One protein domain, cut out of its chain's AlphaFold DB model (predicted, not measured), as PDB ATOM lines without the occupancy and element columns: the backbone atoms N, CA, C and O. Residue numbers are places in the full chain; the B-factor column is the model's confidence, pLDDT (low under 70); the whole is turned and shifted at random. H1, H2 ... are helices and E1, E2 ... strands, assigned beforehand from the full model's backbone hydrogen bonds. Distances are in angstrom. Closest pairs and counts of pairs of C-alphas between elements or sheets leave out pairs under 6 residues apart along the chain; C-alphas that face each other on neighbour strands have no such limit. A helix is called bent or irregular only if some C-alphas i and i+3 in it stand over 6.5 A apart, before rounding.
ATOM      1  N   PHE A 378     169.205 119.307 125.347       83.69
ATOM      2  CA  PHE A 378     169.916 118.054 125.586       83.69
ATOM      3  C   PHE A 378     171.422 118.189 125.334       83.69
ATOM      4  O   PHE A 378     172.220 117.678 126.118       83.69
ATOM      5  N   GLY A 379     171.823 118.910 124.279       81.69
ATOM      6  CA  GLY A 379     173.232 119.182 123.982       81.69
ATOM      7  C   GLY A 379     173.947 119.908 125.124       81.69
ATOM      8  O   GLY A 379     175.000 119.459 125.583       81.69
ATOM      9  N   LEU A 380     173.344 120.980 125.644       86.00
ATOM     10  CA  LEU A 380     173.899 121.741 126.768       86.00
ATOM     11  C   LEU A 380     173.916 120.930 128.069       86.00
ATOM     12  O   LEU A 380     174.932 120.897 128.764       86.00
ATOM     13  N   LEU A 381     172.835 120.207 128.378       86.62
ATOM     14  CA  LEU A 381     172.777 119.344 129.561       86.62
ATOM     15  C   LEU A 381     173.806 118.207 129.496       86.62
ATOM     16  O   LEU A 381     174.426 117.884 130.512       86.62
ATOM     17  N   ARG A 382     174.051 117.637 128.308       82.19
ATOM     18  CA  ARG A 382     175.109 116.641 128.089       82.19
ATOM     19  C   ARG A 382     176.491 117.230 128.363       82.19
ATOM     20  O   ARG A 382     177.276 116.582 129.052       82.19
ATOM     21  N   LEU A 383     176.789 118.444 127.885       83.75
ATOM     22  CA  LEU A 383     178.053 119.132 128.187       83.75
ATOM     23  C   LEU A 383     178.232 119.339 129.695       83.75
ATOM     24  O   LEU A 383     179.279 118.991 130.237       83.75
ATOM     25  N   LEU A 384     177.193 119.799 130.397       88.00
ATOM     26  CA  LEU A 384     177.226 119.917 131.857       88.00
ATOM     27  C   LEU A 384     177.397 118.561 132.548       88.00
ATOM     28  O   LEU A 384     178.074 118.475 133.570       88.00
ATOM     29  N   GLY A 385     176.790 117.500 132.014       84.00
ATOM     30  CA  GLY A 385     176.946 116.129 132.502       84.00
ATOM     31  C   GLY A 385     178.371 115.584 132.363       84.00
ATOM     32  O   GLY A 385     178.795 114.783 133.193       84.00
ATOM     33  N   ARG A 386     179.147 116.044 131.363       81.88
ATOM     34  CA  ARG A 386     180.577 115.694 131.229       81.88
ATOM     35  C   ARG A 386     181.414 116.249 132.381       81.88
ATOM     36  O   ARG A 386     182.382 115.603 132.777       81.88
ATOM     37  N   PHE A 387     181.054 117.410 132.931       83.25
ATOM     38  CA  PHE A 387     181.722 117.957 134.115       83.25
ATOM     39  C   PHE A 387     181.395 117.141 135.362       83.25
ATOM     40  O   PHE A 387     182.309 116.707 136.063       83.25
ATOM     41  N   TYR A 388     180.104 116.910 135.605       84.81
ATOM     42  CA  TYR A 388     179.614 116.178 136.764       84.81
ATOM     43  C   TYR A 388     178.223 115.595 136.498       84.81
ATOM     44  O   TYR A 388     177.334 116.277 135.984       84.81
ATOM     45  N   SER A 389     178.028 114.333 136.871       82.00
ATOM     46  CA  SER A 389     176.734 113.660 136.866       82.00
ATOM     47  C   SER A 389     176.653 112.662 138.014       82.00
ATOM     48  O   SER A 389     177.636 111.989 138.335       82.00
ATOM     49  N   ILE A 390     175.464 112.540 138.592       77.06
ATOM     50  CA  ILE A 390     175.139 111.530 139.593       77.06
ATOM     51  C   ILE A 390     174.285 110.473 138.896       77.06
ATOM     52  O   ILE A 390     173.299 110.802 138.237       77.06
ATOM     53  N   ARG A 391     174.679 109.199 138.994       67.88
ATOM     54  CA  ARG A 391     173.828 108.080 138.569       67.88
ATOM     55  C   ARG A 391     173.426 107.254 139.774       67.88
ATOM     56  O   ARG A 391     174.277 106.649 140.425       67.88
ATOM     57  N   GLU A 392     172.124 107.181 140.000       59.00
ATOM     58  CA  GLU A 392     171.505 106.285 140.967       59.00
ATOM     59  C   GLU A 392     171.055 105.024 140.227       59.00
ATOM     60  O   GLU A 392     170.057 105.017 139.513       59.00
ATOM     61  N   LYS A 393     171.862 103.963 140.315       58.31
ATOM     62  CA  LYS A 393     171.413 102.600 139.990       58.31
ATOM     63  C   LYS A 393     171.393 101.776 141.279       58.31
ATOM     64  O   LYS A 393     170.368 101.702 141.935       58.31
ATOM     65  N   GLU A 394     172.547 101.242 141.683       47.38
ATOM     66  CA  GLU A 394     172.700 100.425 142.908       47.38
ATOM     67  C   GLU A 394     173.627 101.065 143.960       47.38
ATOM     68  O   GLU A 394     173.579 100.735 145.140       47.38
ATOM     69  N   ARG A 395     174.488 102.001 143.540       57.09
ATOM     70  CA  ARG A 395     175.300 102.875 144.400       57.09
ATOM     71  C   ARG A 395     175.381 104.247 143.749       57.09
ATOM     72  O   ARG A 395     175.555 104.316 142.531       57.09
ATOM     73  N   ILE A 396     175.323 105.303 144.559       65.12
ATOM     74  CA  ILE A 396     175.600 106.669 144.110       65.12
ATOM     75  C   ILE A 396     177.036 106.687 143.590       65.12
ATOM     76  O   ILE A 396     177.991 106.446 144.332       65.12
ATOM     77  N   ARG A 397     177.186 106.898 142.283       68.00
ATOM     78  CA  ARG A 397     178.489 107.091 141.651       68.00
ATOM     79  C   ARG A 397     178.517 108.456 140.996       68.00
ATOM     80  O   ARG A 397     177.769 108.708 140.050       68.00
ATOM     81  N   GLU A 398     179.418 109.291 141.489       78.88
ATOM     82  CA  GLU A 398     179.798 110.533 140.835       78.88
ATOM     83  C   GLU A 398     180.630 110.204 139.593       78.88
ATOM     84  O   GLU A 398     181.605 109.449 139.651       78.88
ATOM     85  N   LYS A 399     180.231 110.749 138.448       75.81
ATOM     86  CA  LYS A 399     180.928 110.583 137.169       75.81
ATOM     87  C   LYS A 399     181.204 111.942 136.542       75.81
ATOM     88  O   LYS A 399     180.422 112.873 136.711       75.81
ATOM     89  N   GLY A 400     182.282 112.033 135.769       80.12
ATOM     90  CA  GLY A 400     182.643 113.229 135.008       80.12
ATOM     91  C   GLY A 400     184.096 113.646 135.209       80.12
ATOM     92  O   GLY A 400     184.861 112.998 135.927       80.12
ATOM     93  N   LEU A 401     184.469 114.752 134.569       80.12
ATOM     94  CA  LEU A 401     185.814 115.323 134.638       80.12
ATOM     95  C   LEU A 401     186.173 115.809 136.048       80.12
ATOM     96  O   LEU A 401     187.333 115.717 136.440       80.12
ATOM     97  N   ILE A 402     185.194 116.292 136.821       86.81
ATOM     98  CA  ILE A 402     185.422 116.798 138.178       86.81
ATOM     99  C   ILE A 402     185.797 115.659 139.148       86.81
ATOM    100  O   ILE A 402     186.877 115.735 139.740       86.81
ATOM    101  N   PRO A 403     185.009 114.569 139.285       84.31
ATOM    102  CA  PRO A 403     185.409 113.425 140.106       84.31
ATOM    103  C   PRO A 403     186.734 112.803 139.653       84.31
ATOM    104  O   PRO A 403     187.547 112.399 140.486       84.31
ATOM    105  N   PHE A 404     186.993 112.774 138.340       80.19
ATOM    106  CA  PHE A 404     188.262 112.302 137.785       80.19
ATOM    107  C   PHE A 404     189.454 113.159 138.233       80.19
ATOM    108  O   PHE A 404     190.458 112.621 138.704       80.19
ATOM    109  N   LEU A 405     189.336 114.487 138.137       83.56
ATOM    110  CA  LEU A 405     190.356 115.421 138.610       83.56
ATOM    111  C   LEU A 405     190.649 115.205 140.098       83.56
ATOM    112  O   LEU A 405     191.813 115.073 140.474       83.56
ATOM    113  N   LEU A 406     189.609 115.123 140.934       85.12
ATOM    114  CA  LEU A 406     189.762 114.895 142.373       85.12
ATOM    115  C   LEU A 406     190.455 113.557 142.669       85.12
ATOM    116  O   LEU A 406     191.374 113.506 143.486       85.12
ATOM    117  N   ALA A 407     190.086 112.486 141.962       83.25
ATOM    118  CA  ALA A 407     190.735 111.185 142.093       83.25
ATOM    119  C   ALA A 407     192.219 111.226 141.683       83.25
ATOM    120  O   ALA A 407     193.067 110.637 142.361       83.25
ATOM    121  N   ARG A 408     192.562 111.950 140.607       81.88
ATOM    122  CA  ARG A 408     193.951 112.095 140.149       81.88
ATOM    123  C   ARG A 408     194.790 112.930 141.110       81.88
ATOM    124  O   ARG A 408     195.927 112.558 141.394       81.88
ATOM    125  N   LEU A 409     194.227 114.014 141.642       83.44
ATOM    126  CA  LEU A 409     194.869 114.840 142.665       83.44
ATOM    127  C   LEU A 409     195.130 114.044 143.945       83.44
ATOM    128  O   LEU A 409     196.216 114.151 144.504       83.44
ATOM    129  N   ARG A 410     194.190 113.187 144.358       78.44
ATOM    130  CA  ARG A 410     194.379 112.278 145.497       78.44
ATOM    131  C   ARG A 410     195.531 111.297 145.271       78.44
ATOM    132  O   ARG A 410     196.291 111.006 146.184       78.44
ATOM    133  N   PHE A 411     195.716 110.798 144.050       77.12
ATOM    134  CA  PHE A 411     196.870 109.942 143.747       77.12
ATOM    135  C   PHE A 411     198.207 110.703 143.839       77.12
ATOM    136  O   PHE A 411     199.230 110.135 144.217       77.12
ATOM    137  N   LEU A 412     198.187 112.001 143.535       75.69
ATOM    138  CA  LEU A 412     199.326 112.911 143.649       75.69
ATOM    139  C   LEU A 412     199.476 113.525 145.052       75.69
ATOM    140  O   LEU A 412     200.364 114.347 145.248       75.69
ATOM    141  N   GLU A 413     198.668 113.119 146.038       64.75
ATOM    142  CA  GLU A 413     198.638 113.690 147.397       64.75
ATOM    143  C   GLU A 413     200.009 113.649 148.094       64.75
ATOM    144  O   GLU A 413     200.333 114.532 148.876       64.75
ATOM    145  N   LYS A 414     200.885 112.696 147.743       64.88
ATOM    146  CA  LYS A 414     202.268 112.650 148.259       64.88
ATOM    147  C   LYS A 414     203.199 113.734 147.689       64.88
ATOM    148  O   LYS A 414     204.290 113.923 148.212       64.88
ATOM    149  N   GLN A 415     202.803 114.398 146.607       74.38
ATOM    150  CA  GLN A 415     203.560 115.450 145.914       74.38
ATOM    151  C   GLN A 415     202.881 116.824 146.005       74.38
ATOM    152  O   GLN A 415     203.468 117.823 145.595       74.38
ATOM    153  N   ILE A 416     201.650 116.883 146.519       77.19
ATOM    154  CA  ILE A 416     200.853 118.103 146.618       77.19
ATOM    155  C   ILE A 416     200.672 118.460 148.093       77.19
ATOM    156  O   ILE A 416     200.365 117.608 148.920       77.19
ATOM    157  N   ASP A 417     200.839 119.740 148.422       83.75
ATOM    158  CA  ASP A 417     200.565 120.261 149.761       83.75
ATOM    159  C   ASP A 417     199.105 119.987 150.177       83.75
ATOM    160  O   ASP A 417     198.159 120.329 149.459       83.75
ATOM    161  N   VAL A 418     198.918 119.398 151.361       83.75
ATOM    162  CA  VAL A 418     197.598 118.996 151.874       83.75
ATOM    163  C   VAL A 418     196.643 120.188 151.988       83.75
ATOM    164  O   VAL A 418     195.469 120.064 151.653       83.75
ATOM    165  N   LYS A 419     197.121 121.379 152.381       86.19
ATOM    166  CA  LYS A 419     196.277 122.585 152.461       86.19
ATOM    167  C   LYS A 419     195.850 123.058 151.077       86.19
ATOM    168  O   LYS A 419     194.765 123.620 150.927       86.19
ATOM    169  N   LEU A 420     196.691 122.886 150.058       86.69
ATOM    170  CA  LEU A 420     196.303 123.170 148.678       86.69
ATOM    171  C   LEU A 420     195.244 122.175 148.190       86.69
ATOM    172  O   LEU A 420     194.232 122.614 147.646       86.69
ATOM    173  N   TYR A 421     195.431 120.876 148.440       86.81
ATOM    174  CA  TYR A 421     194.444 119.853 148.091       86.81
ATOM    175  C   TYR A 421     193.089 120.119 148.760       86.81
ATOM    176  O   TYR A 421     192.079 120.177 148.063       86.81
ATOM    177  N   THR A 422     193.064 120.371 150.074       87.69
ATOM    178  CA  THR A 422     191.827 120.679 150.809       87.69
ATOM    179  C   THR A 422     191.133 121.914 150.245       87.69
ATOM    180  O   THR A 422     189.935 121.866 149.986       87.69
ATOM    181  N   ARG A 423     191.874 122.992 149.944       90.38
ATOM    182  CA  ARG A 423     191.291 124.187 149.311       90.38
ATOM    183  C   ARG A 423     190.682 123.884 147.944       90.38
ATOM    184  O   ARG A 423     189.600 124.388 147.653       90.38
ATOM    185  N   ILE A 424     191.356 123.095 147.103       89.00
ATOM    186  CA  ILE A 424     190.829 122.693 145.788       89.00
ATOM    187  C   ILE A 424     189.559 121.860 145.971       89.00
ATOM    188  O   ILE A 424     188.545 122.145 145.337       89.00
ATOM    189  N   PHE A 425     189.601 120.867 146.859       89.44
ATOM    190  CA  PHE A 425     188.473 119.992 147.150       89.44
ATOM    191  C   PHE A 425     187.256 120.787 147.647       89.44
ATOM    192  O   PHE A 425     186.164 120.633 147.105       89.44
ATOM    193  N   GLU A 426     187.449 121.704 148.599       91.81
ATOM    194  CA  GLU A 426     186.401 122.600 149.099       91.81
ATOM    195  C   GLU A 426     185.812 123.475 147.990       91.81
ATOM    196  O   GLU A 426     184.592 123.577 147.880       91.81
ATOM    197  N   HIS A 427     186.639 124.078 147.130       92.81
ATOM    198  CA  HIS A 427     186.147 124.886 146.008       92.81
ATOM    199  C   HIS A 427     185.312 124.062 145.027       92.81
ATOM    200  O   HIS A 427     184.278 124.528 144.546       92.81
ATOM    201  N   VAL A 428     185.740 122.833 144.743       90.69
ATOM    202  CA  VAL A 428     185.008 121.937 143.851       90.69
ATOM    203  C   VAL A 428     183.650 121.560 144.447       90.69
ATOM    204  O   VAL A 428     182.633 121.703 143.771       90.69
ATOM    205  N   GLN A 429     183.627 121.137 145.711       88.81
ATOM    206  CA  GLN A 429     182.419 120.653 146.382       88.81
ATOM    207  C   GLN A 429     181.423 121.773 146.708       88.81
ATOM    208  O   GLN A 429     180.224 121.605 146.526       88.81
ATOM    209  N   THR A 430     181.903 122.933 147.163       91.56
ATOM    210  CA  THR A 430     181.024 124.009 147.665       91.56
ATOM    211  C   THR A 430     180.653 125.051 146.617       91.56
ATOM    212  O   THR A 430     179.656 125.749 146.786       91.56
ATOM    213  N   LYS A 431     181.434 125.184 145.537       92.19
ATOM    214  CA  LYS A 431     181.180 126.182 144.486       92.19
ATOM    215  C   LYS A 431     180.893 125.525 143.145       92.19
ATOM    216  O   LYS A 431     179.824 125.741 142.585       92.19
ATOM    217  N   LEU A 432     181.824 124.715 142.639       90.44
ATOM    218  CA  LEU A 432     181.778 124.251 141.250       90.44
ATOM    219  C   LEU A 432     180.604 123.300 140.974       90.44
ATOM    220  O   LEU A 432     179.877 123.503 140.001       90.44
ATOM    221  N   ILE A 433     180.405 122.283 141.820       89.81
ATOM    222  CA  ILE A 433     179.301 121.322 141.663       89.81
ATOM    223  C   ILE A 433     177.932 122.021 141.811       89.81
ATOM    224  O   ILE A 433     177.142 121.930 140.866       89.81
ATOM    225  N   PRO A 434     177.661 122.803 142.881       91.75
ATOM    226  CA  PRO A 434     176.392 123.518 143.023       91.75
ATOM    227  C   PRO A 434     176.102 124.498 141.882       91.75
ATOM    228  O   PRO A 434     174.976 124.569 141.394       91.75
ATOM    229  N   GLN A 435     177.111 125.236 141.400       92.69
ATOM    230  CA  GLN A 435     176.934 126.150 140.265       92.69
ATOM    231  C   GLN A 435     176.571 125.409 138.978       92.69
ATOM    232  O   GLN A 435     175.720 125.877 138.222       92.69
ATOM    233  N   ARG A 436     177.182 124.245 138.730       92.06
ATOM    234  CA  ARG A 436     176.837 123.399 137.585       92.06
ATOM    235  C   ARG A 436     175.396 122.899 137.677       92.06
ATOM    236  O   ARG A 436     174.706 122.884 136.660       92.06
ATOM    237  N   GLU A 437     174.948 122.463 138.854       89.50
ATOM    238  CA  GLU A 437     173.570 121.996 139.063       89.50
ATOM    239  C   GLU A 437     172.557 123.127 138.886       89.50
ATOM    240  O   GLU A 437     171.587 122.963 138.148       89.50
ATOM    241  N   ASN A 438     172.835 124.300 139.458       92.62
ATOM    242  CA  ASN A 438     172.012 125.488 139.263       92.62
ATOM    243  C   ASN A 438     171.930 125.886 137.781       92.62
ATOM    244  O   ASN A 438     170.848 126.163 137.274       92.62
ATOM    245  N   LEU A 439     173.052 125.860 137.053       92.56
ATOM    246  CA  LEU A 439     173.056 126.148 135.620       92.56
ATOM    247  C   LEU A 439     172.233 125.123 134.828       92.56
ATOM    248  O   LEU A 439     171.505 125.507 133.919       92.56
ATOM    249  N   ALA A 440     172.303 123.834 135.175       90.06
ATOM    250  CA  ALA A 440     171.483 122.803 134.540       90.06
ATOM    251  C   ALA A 440     169.978 123.033 134.778       90.06
ATOM    252  O   ALA A 440     169.181 122.855 133.854       90.06
ATOM    253  N   PHE A 441     169.598 123.464 135.984       91.38
ATOM    254  CA  PHE A 441     168.222 123.835 136.315       91.38
ATOM    255  C   PHE A 441     167.757 125.062 135.519       91.38
ATOM    256  O   PHE A 441     166.773 124.974 134.793       91.38
ATOM    257  N   VAL A 442     168.511 126.167 135.564       93.50
ATOM    258  CA  VAL A 442     168.176 127.409 134.841       93.50
ATOM    259  C   VAL A 442     168.077 127.168 133.335       93.50
ATOM    260  O   VAL A 442     167.129 127.623 132.704       93.50
ATOM    261  N   LEU A 443     169.014 126.414 132.749       91.94
ATOM    262  CA  LEU A 443     168.946 126.042 131.334       91.94
ATOM    263  C   LEU A 443     167.679 125.255 131.016       91.94
ATOM    264  O   LEU A 443     167.081 125.469 129.970       91.94
ATOM    265  N   THR A 444     167.262 124.350 131.899       90.69
ATOM    266  CA  THR A 444     166.029 123.586 131.698       90.69
ATOM    267  C   THR A 444     164.830 124.526 131.621       90.69
ATOM    268  O   THR A 444     164.102 124.453 130.636       90.69
ATOM    269  N   SER A 445     164.706 125.459 132.571       91.00
ATOM    270  CA  SER A 445     163.631 126.457 132.592       91.00
ATOM    271  C   SER A 445     163.631 127.362 131.360       91.00
ATOM    272  O   SER A 445     162.591 127.524 130.739       91.00
ATOM    273  N   VAL A 446     164.791 127.881 130.940       92.12
ATOM    274  CA  VAL A 446     164.888 128.744 129.744       92.12
ATOM    275  C   VAL A 446     164.391 128.024 128.489       92.12
ATOM    276  O   VAL A 446     163.698 128.618 127.669       92.12
ATOM    277  N   PHE A 447     164.739 126.747 128.315       89.19
ATOM    278  CA  PHE A 447     164.258 125.981 127.164       89.19
ATOM    279  C   PHE A 447     162.767 125.646 127.251       89.19
ATOM    280  O   PHE A 447     162.125 125.571 126.207       89.19
ATOM    281  N   ASP A 448     162.226 125.465 128.455       87.44
ATOM    282  CA  ASP A 448     160.789 125.252 128.651       87.44
ATOM    283  C   ASP A 448     160.000 126.538 128.325       87.44
ATOM    284  O   ASP A 448     158.996 126.477 127.618       87.44
ATOM    285  N   ASP A 449     160.512 127.712 128.721       89.31
ATOM    286  CA  ASP A 449     159.937 129.019 128.364       89.31
ATOM    287  C   ASP A 449     159.995 129.282 126.848       89.31
ATOM    288  O   ASP A 449     159.030 129.766 126.253       89.31
ATOM    289  N   LEU A 450     161.115 128.934 126.196       86.00
ATOM    290  CA  LEU A 450     161.250 129.028 124.737       86.00
ATOM    291  C   LEU A 450     160.264 128.105 124.014       86.00
ATOM    292  O   LEU A 450     159.660 128.525 123.028       86.00
ATOM    293  N   ALA A 451     160.083 126.870 124.493       82.94
ATOM    294  CA  ALA A 451     159.113 125.939 123.921       82.94
ATOM    295  C   ALA A 451     157.689 126.511 124.000       82.94
ATOM    296  O   ALA A 451     157.004 126.588 122.979       82.94
ATOM    297  N   ALA A 452     157.290 127.030 125.167       83.94
ATOM    298  CA  ALA A 452     155.986 127.666 125.352       83.94
ATOM    299  C   ALA A 452     155.782 128.892 124.436       83.94
ATOM    300  O   ALA A 452     154.698 129.086 123.882       83.94
ATOM    301  N   TYR A 453     156.823 129.710 124.238       82.69
ATOM    302  CA  TYR A 453     156.778 130.859 123.328       82.69
ATOM    303  C   TYR A 453     156.511 130.439 121.873       82.69
ATOM    304  O   TYR A 453     155.649 131.016 121.208       82.69
ATOM    305  N   PHE A 454     157.216 129.417 121.378       76.56
ATOM    306  CA  PHE A 454     157.075 128.966 119.993       76.56
ATOM    307  C   PHE A 454     155.793 128.164 119.729       76.56
ATOM    308  O   PHE A 454     155.225 128.293 118.644       76.56
ATOM    309  N   GLU A 455     155.276 127.414 120.708       73.31
ATOM    310  CA  GLU A 455     153.937 126.812 120.612       73.31
ATOM    311  C   GLU A 455     152.859 127.882 120.363       73.31
ATOM    312  O   GLU A 455     151.950 127.677 119.552       73.31
ATOM    313  N   GLY A 456     153.006 129.059 120.983       67.81
ATOM    314  CA  GLY A 456     152.120 130.209 120.787       67.81
ATOM    315  C   GLY A 456     152.192 130.850 119.395       67.81
ATOM    316  O   GLY A 456     151.185 131.378 118.926       67.81
ATOM    317  N   LEU A 457     153.345 130.779 118.719       66.44
ATOM    318  CA  LEU A 457     153.586 131.371 117.393       66.44
ATOM    319  C   LEU A 457     153.099 130.512 116.220       66.44
ATOM    320  O   LEU A 457     152.864 131.046 115.142       66.44
TER     321      LEU A 457
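This is residues 378 to 457 of the 481 residues of the protein "Helicase ATP-binding domain-containing protein" of Acidobacteria bacterium (UniProt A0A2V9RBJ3). Helices H1 and H2 line one side of long bent helix H3; antiparallel hairpin E1-E2, between them in the chain, points away. The printed part has 80 residues, mostly helix. It is loose, radius of gyration of the C-alphas 16.9 A, spanning 60 by 28 by 16 A.

H1, residues 378 to 387, touches H3b, 433 to 457, at 436 to 443 alone, closest C-alphas 381 and 440, 6.2 A. E1, 389 to 392, neighbours E2, 396 to 399: N 389 and O 399 are 2.8 A apart. H2, 401 to 411, only just touches H3a, 418 to 430, with 3 C-alpha pairs within 8 A, closest 406 and 425, 7.1 A. Every O i to N i+4 pair is within hydrogen-bond range in H2, H3a and H3b, 5 of 6 in H1.

H3, one helix by hydrogen bonds, is bent, C-alphas 430 and 433 being 6.8 A apart. C-alpha 378 is at (169.916, 118.054, 125.586), C-alpha 457 at (153.586, 131.371, 117.393).

The printed part has no cut; 11 residues have pLDDT under 70, namely residues 391 to 397, 413 to 414 and 456 to 457.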